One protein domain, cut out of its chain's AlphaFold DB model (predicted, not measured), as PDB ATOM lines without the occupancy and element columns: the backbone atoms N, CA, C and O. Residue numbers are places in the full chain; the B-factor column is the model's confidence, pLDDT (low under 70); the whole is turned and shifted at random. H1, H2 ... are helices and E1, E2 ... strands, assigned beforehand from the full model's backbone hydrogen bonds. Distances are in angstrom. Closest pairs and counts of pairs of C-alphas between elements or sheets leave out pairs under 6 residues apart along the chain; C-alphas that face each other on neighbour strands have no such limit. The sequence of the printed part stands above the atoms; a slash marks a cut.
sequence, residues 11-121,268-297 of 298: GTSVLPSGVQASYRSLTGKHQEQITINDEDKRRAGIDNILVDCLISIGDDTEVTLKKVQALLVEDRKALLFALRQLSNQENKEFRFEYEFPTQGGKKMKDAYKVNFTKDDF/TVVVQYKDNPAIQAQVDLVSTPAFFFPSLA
ATOM      1  N   GLY A  11      47.306   3.074  23.661       94.94
ATOM      2  CA  GLY A  11      47.872   4.355  23.277       94.94
ATOM      3  C   GLY A  11      46.915   5.485  23.614       94.94
ATOM      4  O   GLY A  11      45.717   5.273  23.819       94.94
ATOM      5  N   THR A  12      47.462   6.690  23.669       96.25
ATOM      6  CA  THR A  12      46.710   7.919  23.903       96.25
ATOM      7  C   THR A  12      47.136   8.977  22.895       96.25
ATOM      8  O   THR A  12      48.280   9.004  22.443       96.25
ATOM      9  N   SER A  13      46.205   9.843  22.508       94.88
ATOM     10  CA  SER A  13      46.504  11.031  21.703       94.88
ATOM     11  C   SER A  13      45.452  12.108  21.922       94.88
ATOM     12  O   SER A  13      44.306  11.809  22.254       94.88
ATOM     13  N   VAL A  14      45.832  13.361  21.693       96.75
ATOM     14  CA  VAL A  14      44.892  14.482  21.651       96.75
ATOM     15  C   VAL A  14      44.305  14.586  20.246       96.75
ATOM     16  O   VAL A  14      45.028  14.502  19.253       96.75
ATOM     17  N   LEU A  15      42.984  14.702  20.167       96.88
ATOM     18  CA  LEU A  15      42.243  14.819  18.917       96.88
ATOM     19  C   LEU A  15      42.318  16.250  18.362       96.88
ATOM     20  O   LEU A  15      42.539  17.184  19.133       96.88
ATOM     21  N   PRO A  16      42.075  16.457  17.053       96.62
ATOM     22  CA  PRO A  16      41.987  17.787  16.447       96.62
ATOM     23  C   PRO A  16      41.056  18.770  17.167       96.62
ATOM     24  O   PRO A  16      41.245  19.978  17.035       96.62
ATOM     25  N   SER A  17      40.051  18.280  17.902       97.69
ATOM     26  CA  SER A  17      39.139  19.075  18.743       97.69
ATOM     27  C   SER A  17      39.698  19.484  20.109       97.69
ATOM     28  O   SER A  17      39.045  20.252  20.815       97.69
ATOM     29  N   GLY A  18      40.884  19.011  20.496       97.38
ATOM     30  CA  GLY A  18      41.488  19.278  21.805       97.38
ATOM     31  C   GLY A  18      40.974  18.362  22.920       97.38
ATOM     32  O   GLY A  18      41.187  18.651  24.096       97.38
ATOM     33  N   VAL A  19      40.293  17.264  22.578       98.19
ATOM     34  CA  VAL A  19      39.874  16.225  23.534       98.19
ATOM     35  C   VAL A  19      40.886  15.080  23.509       98.19
ATOM     36  O   VAL A  19      41.275  14.611  22.441       98.19
ATOM     37  N   GLN A  20      41.312  14.596  24.675       98.00
ATOM     38  CA  GLN A  20      42.177  13.417  24.755       98.00
ATOM     39  C   GLN A  20      41.382  12.134  24.491       98.00
ATOM     40  O   GLN A  20      40.285  11.966  25.009       98.00
ATOM     41  N   ALA A  21      41.946  11.192  23.742       98.00
ATOM     42  CA  ALA A  21      41.377   9.862  23.565       98.00
ATOM     43  C   ALA A  21      42.385   8.773  23.930       98.00
ATOM     44  O   ALA A  21      43.589   8.915  23.696       98.00
ATOM     45  N   SER A  22      41.865   7.670  24.463       97.44
ATOM     46  CA  SER A  22      42.631   6.462  24.773       97.44
ATOM     47  C   SER A  22      42.081   5.301  23.959       97.44
ATOM     48  O   SER A  22      40.866   5.150  23.822       97.44
ATOM     49  N   TYR A  23      42.956   4.473  23.405       96.75
ATOM     50  CA  TYR A  23      42.573   3.405  22.484       96.75
ATOM     51  C   TYR A  23      43.539   2.224  22.538       96.75
ATOM     52  O   TYR A  23      44.638   2.310  23.079       96.75
ATOM     53  N   ARG A  24      43.124   1.101  21.949       95.69
ATOM     54  CA  ARG A  24      43.875  -0.159  21.906       95.69
ATOM     55  C   ARG A  24      44.018  -0.722  20.495       95.69
ATOM     56  O   ARG A  24      43.111  -0.620  19.673       95.69
ATOM     57  N   SER A  25      45.143  -1.382  20.233       94.06
ATOM     58  CA  SER A  25      45.556  -1.896  18.915       94.06
ATOM     59  C   SER A  25      44.538  -2.840  18.282       94.06
ATOM     60  O   SER A  25      43.920  -3.616  18.995       94.06
ATOM     61  N   LEU A  26      44.397  -2.852  16.959       93.06
ATOM     62  CA  LEU A  26      43.489  -3.725  16.207       93.06
ATOM     63  C   LEU A  26      43.744  -5.228  16.446       93.06
ATOM     64  O   LEU A  26      44.781  -5.635  16.967       93.06
ATOM     65  N   THR A  27      42.779  -6.064  16.048       90.75
ATOM     66  CA  THR A  27      42.833  -7.531  16.161       90.75
ATOM     67  C   THR A  27      42.351  -8.182  14.861       90.75
ATOM     68  O   THR A  27      41.754  -7.509  14.019       90.75
ATOM     69  N   GLY A  28      42.540  -9.498  14.709       86.81
ATOM     70  CA  GLY A  28      42.050 -10.241  13.536       86.81
ATOM     71  C   GLY A  28      40.531 -10.158  13.325       86.81
ATOM     72  O   GLY A  28      40.077 -10.126  12.185       86.81
ATOM     73  N   LYS A  29      39.741 -10.005  14.400       89.50
ATOM     74  CA  LYS A  29      38.284  -9.767  14.326       89.50
ATOM     75  C   LYS A  29      37.957  -8.507  13.514       89.50
ATOM     76  O   LYS A  29      36.997  -8.488  12.752       89.50
ATOM     77  N   HIS A  30      38.761  -7.458  13.661       91.12
ATOM     78  CA  HIS A  30      38.572  -6.196  12.942       91.12
ATOM     79  C   HIS A  30      38.903  -6.338  11.456       91.12
ATOM     80  O   HIS A  30      38.211  -5.764  10.620       91.12
ATOM     81  N   GLN A  31      39.917  -7.145  11.128       87.12
ATOM     82  CA  GLN A  31      40.256  -7.466   9.742       87.12
ATOM     83  C   GLN A  31      39.100  -8.173   9.042       87.12
ATOM     84  O   GLN A  31      38.734  -7.787   7.935       87.12
ATOM     85  N   GLU A  32      38.496  -9.165   9.699       86.38
ATOM     86  CA  GLU A  32      37.327  -9.870   9.173       86.38
ATOM     87  C   GLU A  32      36.178  -8.894   8.887       86.38
ATOM     88  O   GLU A  32      35.647  -8.892   7.783       86.38
ATOM     89  N   GLN A  33      35.858  -7.990   9.823       85.75
ATOM     90  CA  GLN A  33      34.744  -7.041   9.690       85.75
ATOM     91  C   GLN A  33      34.842  -6.119   8.467       85.75
ATOM     92  O   GLN A  33      33.832  -5.874   7.806       85.75
ATOM     93  N   ILE A  34      36.034  -5.606   8.147       82.06
ATOM     94  CA  ILE A  34      36.207  -4.655   7.034       82.06
ATOM     95  C   ILE A  34      36.558  -5.321   5.699       82.06
ATOM     96  O   ILE A  34      36.648  -4.643   4.676       82.06
ATOM     97  N   THR A  35      36.729  -6.644   5.686       81.50
ATOM     98  CA  THR A  35      36.966  -7.434   4.465       81.50
ATOM     99  C   THR A  35      35.726  -8.179   3.981       81.50
ATOM    100  O   THR A  35      35.765  -8.817   2.930       81.50
ATOM    101  N   ILE A  36      34.595  -8.054   4.686       80.38
ATOM    102  CA  ILE A  36      33.318  -8.631   4.255       80.38
ATOM    103  C   ILE A  36      32.940  -8.090   2.861       80.38
ATOM    104  O   ILE A  36      33.009  -6.884   2.579       80.38
ATOM    105  N   ASN A  37      32.501  -9.001   1.986       71.75
ATOM    106  CA  ASN A  37      31.962  -8.722   0.648       71.75
ATOM    107  C   ASN A  37      30.525  -8.170   0.712       71.75
ATOM    108  O   ASN A  37      29.620  -8.657   0.044       71.75
ATOM    109  N   ASP A  38      30.312  -7.181   1.569       81.38
ATOM    110  CA  ASP A  38      29.046  -6.486   1.771       81.38
ATOM    111  C   ASP A  38      29.400  -5.049   2.165       81.38
ATOM    112  O   ASP A  38      30.085  -4.819   3.165       81.38
ATOM    113  N   GLU A  39      29.020  -4.092   1.322       72.25
ATOM    114  CA  GLU A  39      29.427  -2.695   1.466       72.25
ATOM    115  C   GLU A  39      28.831  -2.051   2.726       72.25
ATOM    116  O   GLU A  39      29.528  -1.317   3.429       72.25
ATOM    117  N   ASP A  40      27.584  -2.378   3.068       75.62
ATOM    118  CA  ASP A  40      26.916  -1.845   4.255       75.62
ATOM    119  C   ASP A  40      27.544  -2.402   5.534       75.62
ATOM    120  O   ASP A  40      27.827  -1.651   6.475       75.62
ATOM    121  N   LYS A  41      27.849  -3.705   5.558       79.31
ATOM    122  CA  LYS A  41      28.564  -4.324   6.686       79.31
ATOM    123  C   LYS A  41      29.982  -3.792   6.824       79.31
ATOM    124  O   LYS A  41      30.428  -3.573   7.948       79.31
ATOM    125  N   ARG A  42      30.679  -3.543   5.712       76.81
ATOM    126  CA  ARG A  42      32.028  -2.963   5.721       76.81
ATOM    127  C   ARG A  42      32.033  -1.555   6.304       76.81
ATOM    128  O   ARG A  42      32.878  -1.252   7.142       76.81
ATOM    129  N   ARG A  43      31.069  -0.719   5.909       74.75
ATOM    130  CA  ARG A  43      30.894   0.640   6.450       74.75
ATOM    131  C   ARG A  43      30.602   0.609   7.947       74.75
ATOM    132  O   ARG A  43      31.271   1.296   8.713       74.75
ATOM    133  N   ALA A  44      29.676  -0.249   8.377       82.44
ATOM    134  CA  ALA A  44      29.422  -0.481   9.799       82.44
ATOM    135  C   ALA A  44      30.656  -1.046  10.530       82.44
ATOM    136  O   ALA A  44      30.832  -0.818  11.723       82.44
ATOM    137  N   GLY A  45      31.530  -1.760   9.816       85.31
ATOM    138  CA  GLY A  45      32.788  -2.299  10.323       85.31
ATOM    139  C   GLY A  45      33.708  -1.232  10.913       85.31
ATOM    140  O   GLY A  45      34.253  -1.457  11.986       85.31
ATOM    141  N   ILE A  46      33.826  -0.055  10.289       87.56
ATOM    142  CA  ILE A  46      34.668   1.040  10.807       87.56
ATOM    143  C   ILE A  46      34.127   1.581  12.134       87.56
ATOM    144  O   ILE A  46      34.880   1.731  13.095       87.56
ATOM    145  N   ASP A  47      32.816   1.808  12.222       91.19
ATOM    146  CA  ASP A  47      32.170   2.215  13.472       91.19
ATOM    147  C   ASP A  47      32.368   1.161  14.571       91.19
ATOM    148  O   ASP A  47      32.724   1.490  15.701       91.19
ATOM    149  N   ASN A  48      32.200  -0.121  14.234       91.69
ATOM    150  CA  ASN A  48      32.399  -1.225  15.171       91.69
ATOM    151  C   ASN A  48      33.854  -1.334  15.645       91.69
ATOM    152  O   ASN A  48      34.089  -1.623  16.819       91.69
ATOM    153  N   ILE A  49      34.821  -1.082  14.757       93.12
ATOM    154  CA  ILE A  49      36.241  -1.004  15.110       93.12
ATOM    155  C   ILE A  49      36.460   0.105  16.132       93.12
ATOM    156  O   ILE A  49      37.098  -0.144  17.151       93.12
ATOM    157  N   LEU A  50      35.933   1.305  15.889       94.31
ATOM    158  CA  LEU A  50      36.085   2.424  16.816       94.31
ATOM    159  C   LEU A  50      35.445   2.114  18.174       94.31
ATOM    160  O   LEU A  50      36.090   2.332  19.192       94.31
ATOM    161  N   VAL A  51      34.240   1.531  18.205       95.69
ATOM    162  CA  VAL A  51      33.576   1.117  19.457       95.69
ATOM    163  C   VAL A  51      34.409   0.092  20.234       95.69
ATOM    164  O   VAL A  51      34.537   0.199  21.448       95.69
ATOM    165  N   ASP A  52      34.984  -0.905  19.558       95.38
ATOM    166  CA  ASP A  52      35.782  -1.951  20.209       95.38
ATOM    167  C   ASP A  52      37.166  -1.435  20.646       95.38
ATOM    168  O   ASP A  52      37.697  -1.844  21.685       95.38
ATOM    169  N   CYS A  53      37.773  -0.538  19.866       96.00
ATOM    170  CA  CYS A  53      39.149  -0.091  20.070       96.00
ATOM    171  C   CYS A  53      39.289   1.148  20.954       96.00
ATOM    172  O   CYS A  53      40.351   1.314  21.546       96.00
ATOM    173  N   LEU A  54      38.281   2.007  21.058       96.88
ATOM    174  CA  LEU A  54      38.317   3.136  21.983       96.88
ATOM    175  C   LEU A  54      38.122   2.652  23.424       96.88
ATOM    176  O   LEU A  54      37.238   1.850  23.716       96.88
ATOM    177  N   ILE A  55      38.974   3.150  24.317       97.19
ATOM    178  CA  ILE A  55      38.909   2.930  25.767       97.19
ATOM    179  C   ILE A  55      38.201   4.115  26.425       97.19
ATOM    180  O   ILE A  55      37.344   3.916  27.281       97.19
ATOM    181  N   SER A  56      38.548   5.339  26.019       97.44
ATOM    182  CA  SER A  56      37.901   6.561  26.493       97.44
ATOM    183  C   SER A  56      37.980   7.692  25.471       97.44
ATOM    184  O   SER A  56      38.883   7.719  24.626       97.44
ATOM    185  N   ILE A  57      37.048   8.638  25.568       97.00
ATOM    186  CA  ILE A  57      37.081   9.923  24.863       97.00
ATOM    187  C   ILE A  57      36.811  11.008  25.902       97.00
ATOM    188  O   ILE A  57      35.696  11.141  26.399       97.00
ATOM    189  N   GLY A  58      37.843  11.773  26.240       96.00
ATOM    190  CA  GLY A  58      37.821  12.649  27.395       96.00
ATOM    191  C   GLY A  58      37.759  11.840  28.693       96.00
ATOM    192  O   GLY A  58      38.504  10.871  28.873       96.00
ATOM    193  N   ASP A  59      36.847  12.230  29.573       96.25
ATOM    194  CA  ASP A  59      36.500  11.569  30.830       96.25
ATOM    195  C   ASP A  59      35.537  10.381  30.660       96.25
ATOM    196  O   ASP A  59      35.331   9.602  31.592       96.25
ATOM    197  N   ASP A  60      34.980  10.200  29.465       95.75
ATOM    198  CA  ASP A  60      33.987   9.175  29.178       95.75
ATOM    199  C   ASP A  60      34.636   7.845  28.772       95.75
ATOM    200  O   ASP A  60      35.231   7.717  27.698       95.75
ATOM    201  N   THR A  61      34.493   6.831  29.626       95.88
ATOM    202  CA  THR A  61      34.993   5.467  29.388       95.88
ATOM    203  C   THR A  61      33.941   4.528  28.791       95.88
ATOM    204  O   THR A  61      34.258   3.401  28.413       95.88
ATOM    205  N   GLU A  62      32.670   4.937  28.731       95.00
ATOM    206  CA  GLU A  62      31.591   4.098  28.204       95.00
ATOM    207  C   GLU A  62      31.386   4.380  26.715       95.00
ATOM    208  O   GLU A  62      30.472   5.102  26.302       95.00
ATOM    209  N   VAL A  63      32.238   3.802  25.874       94.19
ATOM    210  CA  VAL A  63      32.174   4.037  24.430       94.19
ATOM    211  C   VAL A  63      31.032   3.237  23.799       94.19
ATOM    212  O   VAL A  63      30.999   2.009  23.835       94.19
ATOM    213  N   THR A  64      30.096   3.945  23.164       96.00
ATOM    214  CA  THR A  64      28.957   3.356  22.445       96.00
ATOM    215  C   THR A  64      28.968   3.761  20.976       96.00
ATOM    216  O   THR A  64      29.567   4.770  20.602       96.00
ATOM    217  N   LEU A  65      28.231   3.025  20.137       94.12
ATOM    218  CA  LEU A  65      28.064   3.369  18.720       94.12
ATOM    219  C   LEU A  65      27.544   4.800  18.530       94.12
ATOM    220  O   LEU A  65      28.051   5.536  17.690       94.12
ATOM    221  N   LYS A  66      26.577   5.221  19.354       94.44
ATOM    222  CA  LYS A  66      26.022   6.579  19.307       94.44
ATOM    223  C   LYS A  66      27.100   7.637  19.555       94.44
ATOM    224  O   LYS A  66      27.114   8.650  18.863       94.44
ATOM    225  N   LYS A  67      28.001   7.402  20.515       94.56
ATOM    226  CA  LYS A  67      29.111   8.317  20.823       94.56
ATOM    227  C   LYS A  67      30.131   8.350  19.686       94.56
ATOM    228  O   LYS A  67      30.487   9.428  19.235       94.56
ATOM    229  N   VAL A  68      30.500   7.187  19.145       94.81
ATOM    230  CA  VAL A  68      31.382   7.082  17.968       94.81
ATOM    231  C   VAL A  68      30.808   7.820  16.756       94.81
ATOM    232  O   VAL A  68      31.534   8.520  16.056       94.81
ATOM    233  N   GLN A  69      29.504   7.710  16.507       93.75
ATOM    234  CA  GLN A  69      28.838   8.419  15.412       93.75
ATOM    235  C   GLN A  69      28.686   9.923  15.676       93.75
ATOM    236  O   GLN A  69      28.626  10.698  14.726       93.75
ATOM    237  N   ALA A  70      28.646  10.346  16.940       95.06
ATOM    238  CA  ALA A  70      28.607  11.756  17.318       95.06
ATOM    239  C   ALA A  70      29.975  12.453  17.229       95.06
ATOM    240  O   ALA A  70      30.016  13.683  17.270       95.06
ATOM    241  N   LEU A  71      31.069  11.692  17.101       96.75
ATOM    242  CA  LEU A  71      32.391  12.250  16.847       96.75
ATOM    243  C   LEU A  71      32.382  13.060  15.550       96.75
ATOM    244  O   LEU A  71      31.855  12.614  14.523       96.75
ATOM    245  N   LEU A  72      33.015  14.229  15.600       97.19
ATOM    246  CA  LEU A  72      33.289  15.029  14.421       97.19
ATOM    247  C   LEU A  72      34.157  14.226  13.441       97.19
ATOM    248  O   LEU A  72      35.029  13.459  13.859       97.19
ATOM    249  N   VAL A  73      33.935  14.409  12.138       93.62
ATOM    250  CA  VAL A  73      34.633  13.642  11.085       93.62
ATOM    251  C   VAL A  73      36.156  13.766  11.217       93.62
ATOM    252  O   VAL A  73      36.861  12.760  11.138       93.62
ATOM    253  N   GLU A  74      36.624  14.973  11.547       94.56
ATOM    254  CA  GLU A  74      38.002  15.321  11.932       94.56
ATOM    255  C   GLU A  74      38.646  14.327  12.902       94.56
ATOM    256  O   GLU A  74      39.688  13.706  12.674       94.56
ATOM    257  N   ASP A  75      37.957  14.162  14.019       96.31
ATOM    258  CA  ASP A  75      38.434  13.368  15.137       96.31
ATOM    259  C   ASP A  75      38.351  11.874  14.826       96.31
ATOM    260  O   ASP A  75      39.229  11.107  15.221       96.31
ATOM    261  N   ARG A  76      37.331  11.452  14.066       94.50
ATOM    262  CA  ARG A  76      37.196  10.066  13.595       94.50
ATOM    263  C   ARG A  76      38.384   9.669  12.724       94.50
ATOM    264  O   ARG A  76      38.970   8.611  12.952       94.50
ATOM    265  N   LYS A  77      38.776  10.512  11.764       92.19
ATOM    266  CA  LYS A  77      39.949  10.264  10.911       92.19
ATOM    267  C   LYS A  77      41.236  10.203  11.727       92.19
ATOM    268  O   LYS A  77      42.005   9.255  11.566       92.19
ATOM    269  N   ALA A  78      41.437  11.155  12.641       92.62
ATOM    270  CA  ALA A  78      42.596  11.167  13.533       92.62
ATOM    271  C   ALA A  78      42.689   9.880  14.373       92.62
ATOM    272  O   ALA A  78      43.760   9.285  14.476       92.62
ATOM    273  N   LEU A  79      41.562   9.399  14.908       93.81
ATOM    274  CA  LEU A  79      41.497   8.139  15.651       93.81
ATOM    275  C   LEU A  79      41.848   6.927  14.792       93.81
ATOM    276  O   LEU A  79      42.628   6.081  15.221       93.81
ATOM    277  N   LEU A  80      41.296   6.828  13.583       92.12
ATOM    278  CA  LEU A  80      41.595   5.721  12.670       92.12
ATOM    279  C   LEU A  80      43.076   5.701  12.278       92.12
ATOM    280  O   LEU A  80      43.693   4.631  12.242       92.12
ATOM    281  N   PHE A  81      43.668   6.874  12.055       88.25
ATOM    282  CA  PHE A  81      45.099   7.007  11.815       88.25
ATOM    283  C   PHE A  81      45.930   6.576  13.034       88.25
ATOM    284  O   PHE A  81      46.842   5.756  12.912       88.25
ATOM    285  N   ALA A  82      45.579   7.052  14.228       89.75
ATOM    286  CA  ALA A  82      46.266   6.696  15.465       89.75
ATOM    287  C   ALA A  82      46.179   5.186  15.767       89.75
ATOM    288  O   ALA A  82      47.178   4.549  16.112       89.75
ATOM    289  N   LEU A  83      45.014   4.574  15.527       91.50
ATOM    290  CA  LEU A  83      44.817   3.126  15.609       91.50
ATOM    291  C   LEU A  83      45.726   2.374  14.638       91.50
ATOM    292  O   LEU A  83      46.315   1.357  15.013       91.50
ATOM    293  N   ARG A  84      45.877   2.866  13.404       87.38
ATOM    294  CA  ARG A  84      46.796   2.284  12.421       87.38
ATOM    295  C   ARG A  84      48.252   2.358  12.892       87.38
ATOM    296  O   ARG A  84      48.979   1.366  12.772       87.38
ATOM    297  N   GLN A  85      48.680   3.493  13.434       85.75
ATOM    298  CA  GLN A  85      50.043   3.668  13.943       85.75
ATOM    299  C   GLN A  85      50.331   2.738  15.126       85.75
ATOM    300  O   GLN A  85      51.349   2.047  15.142       85.75
ATOM    301  N   LEU A  86      49.395   2.633  16.073       90.19
ATOM    302  CA  LEU A  86      49.518   1.735  17.222       90.19
ATOM    303  C   LEU A  86      49.558   0.255  16.806       90.19
ATOM    304  O   LEU A  86      50.295  -0.541  17.392       90.19
ATOM    305  N   SER A  87      48.768  -0.119  15.797       89.31
ATOM    306  CA  SER A  87      48.572  -1.523  15.415       89.31
ATOM    307  C   SER A  87      49.690  -2.090  14.548       89.31
ATOM    308  O   SER A  87      50.010  -3.263  14.707       89.31
ATOM    309  N   ASN A  88      50.321  -1.290  13.678       82.94
ATOM    310  CA  ASN A  88      51.434  -1.770  12.847       82.94
ATOM    311  C   ASN A  88      52.713  -0.933  13.020       82.94
ATOM    312  O   ASN A  88      53.313  -0.493  12.043       82.94
ATOM    313  N   GLN A  89      53.162  -0.752  14.264       76.06
ATOM    314  CA  GLN A  89      54.431  -0.074  14.583       76.06
ATOM    315  C   GLN A  89      55.650  -0.675  13.852       76.06
ATOM    316  O   GLN A  89      56.600   0.046  13.545       76.06
ATOM    317  N   GLU A  90      55.618  -1.981  13.565       71.50
ATOM    318  CA  GLU A  90      56.675  -2.707  12.843       71.50
ATOM    319  C   GLU A  90      56.572  -2.562  11.319       71.50
ATOM    320  O   GLU A  90      57.562  -2.740  10.616       71.50
ATOM    321  N   ASN A  91      55.393  -2.201  10.801       69.56
ATOM    322  CA  ASN A  91      55.150  -2.023   9.374       69.56
ATOM    323  C   ASN A  91      54.643  -0.603   9.098       69.56
ATOM    324  O   ASN A  91      53.439  -0.334   9.017       69.56
ATOM    325  N   LYS A  92      55.602   0.320   9.008       66.06
ATOM    326  CA  LYS A  92      55.366   1.746   8.741       66.06
ATOM    327  C   LYS A  92      55.091   2.040   7.265       66.06
ATOM    328  O   LYS A  92      54.579   3.113   6.959       66.06
ATOM    329  N   GLU A  93      55.422   1.107   6.371       66.88
ATOM    330  CA  GLU A  93      55.127   1.236   4.946       66.88
ATOM    331  C   GLU A  93      53.663   0.855   4.703       66.88
ATOM    332  O   GLU A  93      53.174  -0.199   5.120       66.88
ATOM    333  N   PHE A  94      52.948   1.729   4.013       66.00
ATOM    334  CA  PHE A  94      51.710   1.387   3.352       66.00
ATOM    335  C   PHE A  94      51.973   1.205   1.879       66.00
ATOM    336  O   PHE A  94      52.437   2.105   1.179       66.00
ATOM    337  N   ARG A  95      51.646   0.005   1.427       66.12
ATOM    338  CA  ARG A  95      51.594  -0.350   0.028       66.12
ATOM    339  C   ARG A  95      50.131  -0.526  -0.336       66.12
ATOM    340  O   ARG A  95      49.355  -1.010   0.477       66.12
ATOM    341  N   PHE A  96      49.759  -0.157  -1.547       64.12
ATOM    342  CA  PHE A  96      48.464  -0.493  -2.118       64.12
ATOM    343  C   PHE A  96      48.662  -0.816  -3.591       64.12
ATOM    344  O   PHE A  96      49.259  -0.022  -4.321       64.12
ATOM    345  N   GLU A  97      48.200  -1.994  -4.006       60.59
ATOM    346  CA  GLU A  97      48.174  -2.388  -5.410       60.59
ATOM    347  C   GLU A  97      46.831  -1.984  -6.012       60.59
ATOM    348  O   GLU A  97      45.777  -2.261  -5.443       60.59
ATOM    349  N   TYR A  98      46.861  -1.310  -7.157       60.09
ATOM    350  CA  TYR A  98      45.654  -0.953  -7.888       60.09
ATOM    351  C   TYR A  98      45.669  -1.539  -9.288       60.09
ATOM    352  O   TYR A  98      46.682  -1.527  -9.990       60.09
ATOM    353  N   GLU A  99      44.504  -2.048  -9.686       56.31
ATOM    354  CA  GLU A  99      44.234  -2.487 -11.046       56.31
ATOM    355  C   GLU A  99      43.498  -1.381 -11.791       56.31
ATOM    356  O   GLU A  99      42.454  -0.910 -11.337       56.31
ATOM    357  N   PHE A 100      43.990  -1.010 -12.970       59.06
ATOM    358  CA  PHE A 100      43.260  -0.100 -13.844       59.06
ATOM    359  C   PHE A 100      43.078  -0.665 -15.256       59.06
ATOM    360  O   PHE A 100      43.937  -1.399 -15.756       59.06
ATOM    361  N   PRO A 101      41.942  -0.350 -15.908       49.12
ATOM    362  CA  PRO A 101      41.700  -0.750 -17.283       49.12
ATOM    363  C   PRO A 101      42.556   0.087 -18.239       49.12
ATOM    364  O   PRO A 101      42.550   1.315 -18.176       49.12
ATOM    365  N   THR A 102      43.257  -0.568 -19.163       57.47
ATOM    366  CA  THR A 102      43.934   0.093 -20.287       57.47
ATOM    367  C   THR A 102      43.076   0.021 -21.548       57.47
ATOM    368  O   THR A 102      42.158  -0.805 -21.651       57.47
ATOM    369  N   GLN A 103      43.391   0.842 -22.559       49.03
ATOM    370  CA  GLN A 103      42.820   0.650 -23.896       49.03
ATOM    371  C   GLN A 103      43.070  -0.800 -24.350       49.03
ATOM    372  O   GLN A 103      44.191  -1.304 -24.271       49.03
ATOM    373  N   GLY A 104      42.000  -1.496 -24.751       62.53
ATOM    374  CA  GLY A 104      42.037  -2.916 -25.124       62.53
ATOM    375  C   GLY A 104      41.683  -3.917 -24.012       62.53
ATOM    376  O   GLY A 104      41.783  -5.117 -24.245       62.53
ATOM    377  N   GLY A 105      41.263  -3.467 -22.822       58.03
ATOM    378  CA  GLY A 105      40.693  -4.340 -21.782       58.03
ATOM    379  C   GLY A 105      41.707  -5.148 -20.964       58.03
ATOM    380  O   GLY A 105      41.310  -5.943 -20.112       58.03
ATOM    381  N   LYS A 106      43.012  -4.940 -21.177       54.81
ATOM    382  CA  LYS A 106      44.046  -5.451 -20.271       54.81
ATOM    383  C   LYS A 106      44.023  -4.640 -18.975       54.81
ATOM    384  O   LYS A 106      43.875  -3.422 -18.992       54.81
ATOM    385  N   LYS A 107      44.154  -5.331 -17.846       57.06
ATOM    386  CA  LYS A 107      44.348  -4.694 -16.544       57.06
ATOM    387  C   LYS A 107      45.842  -4.569 -16.285       57.06
ATOM    388  O   LYS A 107      46.546  -5.575 -16.367       57.06
ATOM    389  N   MET A 108      46.317  -3.365 -15.988       54.22
ATOM    390  CA  MET A 108      47.666  -3.175 -15.457       54.22
ATOM    391  C   MET A 108      47.611  -3.055 -13.940       54.22
ATOM    392  O   MET A 108      46.675  -2.469 -13.395       54.22
ATOM    393  N   LYS A 109      48.602  -3.666 -13.286       60.19
ATOM    394  CA  LYS A 109      48.828  -3.592 -11.844       60.19
ATOM    395  C   LYS A 109      49.952  -2.606 -11.586       60.19
ATOM    396  O   LYS A 109      51.017  -2.733 -12.190       60.19
ATOM    397  N   ASP A 110      49.728  -1.668 -10.684       61.66
ATOM    398  CA  ASP A 110      50.781  -0.807 -10.156       61.66
ATOM    399  C   ASP A 110      50.668  -0.731  -8.632       61.66
ATOM    400  O   ASP A 110      49.625  -1.060  -8.066       61.66
ATOM    401  N   ALA A 111      51.748  -0.331  -7.966       61.84
ATOM    402  CA  ALA A 111      51.806  -0.249  -6.512       61.84
ATOM    403  C   ALA A 111      52.167   1.169  -6.067       61.84
ATOM    404  O   ALA A 111      53.220   1.698  -6.423       61.84
ATOM    405  N   TYR A 112      51.309   1.763  -5.243       63.69
ATOM    406  CA  TYR A 112      51.608   2.991  -4.515       63.69
ATOM    407  C   TYR A 112      52.270   2.632  -3.181       63.69
ATOM    408  O   TYR A 112      51.828   1.694  -2.515       63.69
ATOM    409  N   LYS A 113      53.337   3.347  -2.809       65.94
ATOM    410  CA  LYS A 113      54.075   3.143  -1.556       65.94
ATOM    411  C   LYS A 113      54.242   4.464  -0.823       65.94
ATOM    412  O   LYS A 113      54.738   5.420  -1.413       65.94
ATOM    413  N   VAL A 114      53.877   4.493   0.453       65.38
ATOM    414  CA  VAL A 114      54.080   5.634   1.354       65.38
ATOM    415  C   VAL A 114      54.618   5.116   2.674       65.38
ATOM    416  O   VAL A 114      54.092   4.152   3.226       65.38
ATOM    417  N   ASN A 115      55.655   5.759   3.198       60.62
ATOM    418  CA  ASN A 115      56.035   5.579   4.593       60.62
ATOM    419  C   ASN A 115      55.151   6.505   5.418       60.62
ATOM    420  O   ASN A 115      55.147   7.695   5.166       60.62
ATOM    421  N   PHE A 116      54.375   5.980   6.359       60.12
ATOM    422  CA  PHE A 116      53.487   6.812   7.166       60.12
ATOM    423  C   PHE A 116      54.233   7.412   8.358       60.12
ATOM    424  O   PHE A 116      54.253   6.812   9.438       60.12
ATOM    425  N   THR A 117      54.839   8.585   8.178       58.72
ATOM    426  CA  THR A 117      55.318   9.406   9.299       58.72
ATOM    427  C   THR A 117      54.282  10.467   9.691       58.72
ATOM    428  O   THR A 117      53.278  10.651   9.003       58.72
ATOM    429  N   LYS A 118      54.491  11.146  10.831       55.53
ATOM    430  CA  LYS A 118      53.644  12.274  11.267       55.53
ATOM    431  C   LYS A 118      53.675  13.425  10.246       55.53
ATOM    432  O   LYS A 118      52.692  14.142  10.125       55.53
ATOM    433  N   ASP A 119      54.761  13.535   9.484       59.91
ATOM    434  CA  ASP A 119      54.956  14.572   8.470       59.91
ATOM    435  C   ASP A 119      54.162  14.287   7.178       59.91
ATOM    436  O   ASP A 119      53.861  15.210   6.428       59.91
ATOM    437  N   ASP A 120      53.763  13.029   6.943       59.66
ATOM    438  CA  ASP A 120      52.986  12.614   5.763       59.66
ATOM    439  C   ASP A 120      51.460  12.715   5.971       59.66
ATOM    440  O   ASP A 120      50.698  12.506   5.030       59.66
ATOM    441  N   PHE A 121      51.010  12.996   7.204       69.88
ATOM    442  CA  PHE A 121      49.598  13.167   7.586       69.88
ATOM    443  C   PHE A 121      49.436  14.447   8.405       69.88
ATOM    444  O   PHE A 121      49.167  14.383   9.612       69.88
ATOM    445  N   THR A 268      43.719  11.618   2.391       79.69
ATOM    446  CA  THR A 268      43.474  11.403   0.962       79.69
ATOM    447  C   THR A 268      44.770  11.493   0.178       79.69
ATOM    448  O   THR A 268      45.506  12.463   0.302       79.69
ATOM    449  N   VAL A 269      45.012  10.514  -0.690       74.62
ATOM    450  CA  VAL A 269      46.125  10.545  -1.644       74.62
ATOM    451  C   VAL A 269      45.603  10.627  -3.070       74.62
ATOM    452  O   VAL A 269      44.577  10.031  -3.411       74.62
ATOM    453  N   VAL A 270      46.319  11.368  -3.916       72.31
ATOM    454  CA  VAL A 270      46.039  11.456  -5.352       72.31
ATOM    455  C   VAL A 270      46.956  10.491  -6.090       72.31
ATOM    456  O   VAL A 270      48.174  10.647  -6.090       72.31
ATOM    457  N   VAL A 271      46.363   9.505  -6.753       68.38
ATOM    458  CA  VAL A 271      47.069   8.537  -7.589       68.38
ATOM    459  C   VAL A 271      46.907   8.954  -9.047       68.38
ATOM    460  O   VAL A 271      45.792   9.006  -9.568       68.38
ATOM    461  N   GLN A 272      48.021   9.270  -9.706       63.78
ATOM    462  CA  GLN A 272      48.048   9.590 -11.135       63.78
ATOM    463  C   GLN A 272      48.377   8.341 -11.953       63.78
ATOM    464  O   GLN A 272      49.235   7.545 -11.572       63.78
ATOM    465  N   TYR A 273      47.720   8.183 -13.099       60.84
ATOM    466  CA  TYR A 273      47.960   7.049 -13.986       60.84
ATOM    467  C   TYR A 273      49.268   7.279 -14.751       60.84
ATOM    468  O   TYR A 273      49.395   8.277 -15.461       60.84
ATOM    469  N   LYS A 274      50.224   6.341 -14.654       62.28
ATOM    470  CA  LYS A 274      51.542   6.448 -15.315       62.28
ATOM    471  C   LYS A 274      51.446   6.730 -16.818       62.28
ATOM    472  O   LYS A 274      52.208   7.544 -17.328       62.28
ATOM    473  N   ASP A 275      50.491   6.101 -17.502       65.00
ATOM    474  CA  ASP A 275      50.324   6.237 -18.957       65.00
ATOM    475  C   ASP A 275      49.413   7.400 -19.366       65.00
ATOM    476  O   ASP A 275      49.344   7.752 -20.544       65.00
ATOM    477  N   ASN A 276      48.682   7.991 -18.417       65.00
ATOM    478  CA  ASN A 276      47.844   9.155 -18.675       65.00
ATOM    479  C   ASN A 276      47.710  10.029 -17.417       65.00
ATOM    480  O   ASN A 276      46.736   9.887 -16.675       65.00
ATOM    481  N   PRO A 277      48.626  10.990 -17.209       68.44
ATOM    482  CA  PRO A 277      48.594  11.893 -16.055       68.44
ATOM    483  C   PRO A 277      47.310  12.735 -15.926       68.44
ATOM    484  O   PRO A 277      47.056  13.307 -14.864       68.44
ATOM    485  N   ALA A 278      46.493  12.821 -16.987       71.06
ATOM    486  CA  ALA A 278      45.196  13.498 -16.955       71.06
ATOM    487  C   ALA A 278      44.109  12.684 -16.230       71.06
ATOM    488  O   ALA A 278      43.077  13.242 -15.862       71.06
ATOM    489  N   ILE A 279      44.322  11.382 -16.016       65.62
ATOM    490  CA  ILE A 279      43.446  10.545 -15.199       65.62
ATOM    491  C   ILE A 279      44.056  10.471 -13.800       65.62
ATOM    492  O   ILE A 279      45.216  10.095 -13.625       65.62
ATOM    493  N   GLN A 280      43.262  10.847 -12.802       67.88
ATOM    494  CA  GLN A 280      43.652  10.835 -11.397       67.88
ATOM    495  C   GLN A 280      42.558  10.155 -10.580       67.88
ATOM    496  O   GLN A 280      41.370  10.361 -10.832       67.88
ATOM    497  N   ALA A 281      42.957   9.350  -9.602       67.12
ATOM    498  CA  ALA A 281      42.065   8.774  -8.608       67.12
ATOM    499  C   ALA A 281      42.409   9.357  -7.236       67.12
ATOM    500  O   ALA A 281      43.569   9.361  -6.835       67.12
ATOM    501  N   GLN A 282      41.404   9.847  -6.517       71.62
ATOM    502  CA  GLN A 282      41.547  10.218  -5.111       71.62
ATOM    503  C   GLN A 282      41.136   9.026  -4.256       71.62
ATOM    504  O   GLN A 282      40.046   8.481  -4.439       71.62
ATOM    505  N   VAL A 283      42.012   8.612  -3.346       72.31
ATOM    506  CA  VAL A 283      41.765   7.490  -2.438       72.31
ATOM    507  C   VAL A 283      41.828   8.007  -1.013       72.31
ATOM    508  O   VAL A 283      42.879   8.470  -0.574       72.31
ATOM    509  N   ASP A 284      40.712   7.908  -0.294       79.25
ATOM    510  CA  ASP A 284      40.698   8.125   1.151       79.25
ATOM    511  C   ASP A 284      41.204   6.864   1.857       79.25
ATOM    512  O   ASP A 284      40.575   5.798   1.834       79.25
ATOM    513  N   LEU A 285      42.373   6.974   2.475       78.94
ATOM    514  CA  LEU A 285      43.097   5.844   3.033       78.94
ATOM    515  C   LEU A 285      42.351   5.207   4.203       78.94
ATOM    516  O   LEU A 285      42.284   3.982   4.274       78.94
ATOM    517  N   VAL A 286      41.704   5.995   5.066       81.62
ATOM    518  CA  VAL A 286      40.982   5.448   6.232       81.62
ATOM    519  C   VAL A 286      39.714   4.679   5.849       81.62
ATOM    520  O   VAL A 286      39.160   3.958   6.675       81.62
ATOM    521  N   SER A 287      39.283   4.774   4.588       77.44
ATOM    522  CA  SER A 287      38.197   3.964   4.024       77.44
ATOM    523  C   SER A 287      38.678   2.633   3.418       77.44
ATOM    524  O   SER A 287      37.868   1.777   3.054       77.44
ATOM    525  N   THR A 288      39.995   2.426   3.319       79.31
ATOM    526  CA  THR A 288      40.603   1.301   2.599       79.31
ATOM    527  C   THR A 288      41.054   0.202   3.573       79.31
ATOM    528  O   THR A 288      41.890   0.463   4.430       79.31
ATOM    529  N   PRO A 289      40.609  -1.065   3.442       80.88
ATOM    530  CA  PRO A 289      41.016  -2.138   4.361       80.88
ATOM    531  C   PRO A 289      42.532  -2.354   4.467       80.88
ATOM    532  O   PRO A 289      43.051  -2.591   5.560       80.88
ATOM    533  N   ALA A 290      43.247  -2.212   3.347       78.00
ATOM    534  CA  ALA A 290      44.704  -2.319   3.296       78.00
ATOM    535  C   ALA A 290      45.413  -1.261   4.158       78.00
ATOM    536  O   ALA A 290      46.548  -1.479   4.579       78.00
ATOM    537  N   PHE A 291      44.756  -0.126   4.446       81.19
ATOM    538  CA  PHE A 291      45.313   0.895   5.329       81.19
ATOM    539  C   PHE A 291      45.526   0.311   6.716       81.19
ATOM    540  O   PHE A 291      46.631   0.391   7.237       81.19
ATOM    541  N   PHE A 292      44.516  -0.361   7.271       83.00
ATOM    542  CA  PHE A 292      44.578  -0.987   8.593       83.00
ATOM    543  C   PHE A 292      45.389  -2.287   8.610       83.00
ATOM    544  O   PHE A 292      46.096  -2.548   9.585       83.00
ATOM    545  N   PHE A 293      45.315  -3.068   7.526       83.56
ATOM    546  CA  PHE A 293      45.942  -4.384   7.405       83.56
ATOM    547  C   PHE A 293      46.805  -4.453   6.138       83.56
ATOM    548  O   PHE A 293      46.319  -4.875   5.087       83.56
ATOM    549  N   PRO A 294      48.097  -4.078   6.221       75.25
ATOM    550  CA  PRO A 294      48.984  -4.018   5.057       75.25
ATOM    551  C   PRO A 294      49.136  -5.342   4.299       75.25
ATOM    552  O   PRO A 294      49.430  -5.339   3.111       75.25
ATOM    553  N   SER A 295      48.903  -6.484   4.954       73.88
ATOM    554  CA  SER A 295      48.902  -7.805   4.310       73.88
ATOM    555  C   SER A 295      47.820  -7.977   3.237       73.88
ATOM    556  O   SER A 295      47.905  -8.907   2.442       73.88
ATOM    557  N   LEU A 296      46.812  -7.100   3.207       73.62
ATOM    558  CA  LEU A 296      45.741  -7.089   2.207       73.62
ATOM    559  C   LEU A 296      46.053  -6.218   0.983       73.62
ATOM    560  O   LEU A 296      45.230  -6.140   0.075       73.62
ATOM    561  N   ALA A 297      47.200  -5.542   0.962       59.72
ATOM    562  CA  ALA A 297      47.671  -4.792  -0.190       59.72
ATOM    563  C   ALA A 297      48.241  -5.744  -1.255       59.72
ATOM    564  O   ALA A 297      49.456  -5.936  -1.327       59.72
TER     565      ALA A 297
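This is residues 11 to 121 and 268 to 297 of the 298 residues of an uncharacterized protein of Acinetobacter sp. (UniProt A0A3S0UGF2). A helical head and two long strand hairpins that reach away from it make this elongated domain. In the head, H4 packs over one face of a small three-stranded sheet, E1-E2-E3, while H2, which makes a helical hairpin with H1, touches H4 and the short H3 and grazes the sheet with its residues 50 to 53; the hairpins E4-E5 and E6-E7 are two fingers with few contacts between them, and H5 lies between head and fingers, touching H1 and H4. The 141 printed residues hold five named helices and seven named strands, in the order E1 E2 H1 H2 E3 H3 H4 E4 E5 E6 E7 H5, a mixed class. The three sheets, E1-E2-E3, E4-E5 and E6-E7, are antiparallel. The whole is compact by its radius of gyration of the C-alphas, 16.7 A, and spans 57 by 34 by 27 A.

The largest sheet has E1, residues 11 to 14, beginning at C-alpha 11 (47.872, 4.355, 23.277), E2, residues 20 to 24, and E3, residues 54 to 57. H4, residues 73 to 87, is 21.0 A long, and H2, residues 39 to 53, 21.2 A. H1 is residues 28 to 35 and H3 residues 65 to 70. E4, residues 93 to 101, measures 26.0 A and E5, residues 107 to 115, 26.2 A. E6, residues 268 to 273, measures 16.2 A; E7, residues 276 to 284, measures 21.1 A and bends by 61 degrees at residue 279. H5, residues 289 to 292, ends at C-alpha 292 (44.578, -0.987, 8.593).

E1 and E2 form a hairpin, with N 13 and O 21 at 3.0 A; E2 and E3 are antiparallel, with N 22 and O 56 at 3.0 A. H4 is on this sheet, two layers with the helix on one face, at a height of 9.0 A, over E1 and E2. It runs only just along the strands, at 28 degrees to E1 on the local plane. H2 only grazes the sheet with residues 50 to 53. H2 is the hub, touching three helices. It forms a helical hairpin with H1, at a shallow tilt of 28 degrees, opposite ways; the closest C-alphas, of Ile 34 and Arg 42, are 4.7 A apart. With residues 47 to 51 alone it touches H3, about perpendicular at 87 degrees, closest at the C-alphas of Val 51 and Leu 65, 6.0 A apart. H2 and H4 only just touch, with 3 pairs of C-alphas within 8 A; the closest, of Leu 50 and Leu 80, are 7.6 A apart. H5 touches H1, closest at the C-alphas of Ile 34 and Pro 289, 6.1 A apart. In the hairpin E4 and E5, N 96 and O 112 are 2.9 A apart; in the hairpin E6 and E7, N 271 and O 281 are 2.8 A apart. The closest C-alphas of E5 and E6, of Tyr 112 and Val 271, are 7.8 A apart; E4 and E7 are apart. Every O i to N i+4 pair is within hydrogen-bond range in H1, H3 and H4, and 10 of 11 in H2; H5 is too short for such a pair.

The C-alphas farthest apart, of Asp 59 and Gly 104, are 58.1 A apart. Residues 122 to 267 are not printed, and C-alphas 121 and 268 are 9.2 A apart across this cut, in the link from E5 to E6. Of the links that are printed whole, none is long. The mean pLDDT of the printed part is 80.4; 42 residues are under 70: residues 91 to 121, 271 to 277, 279 to 281 and 297.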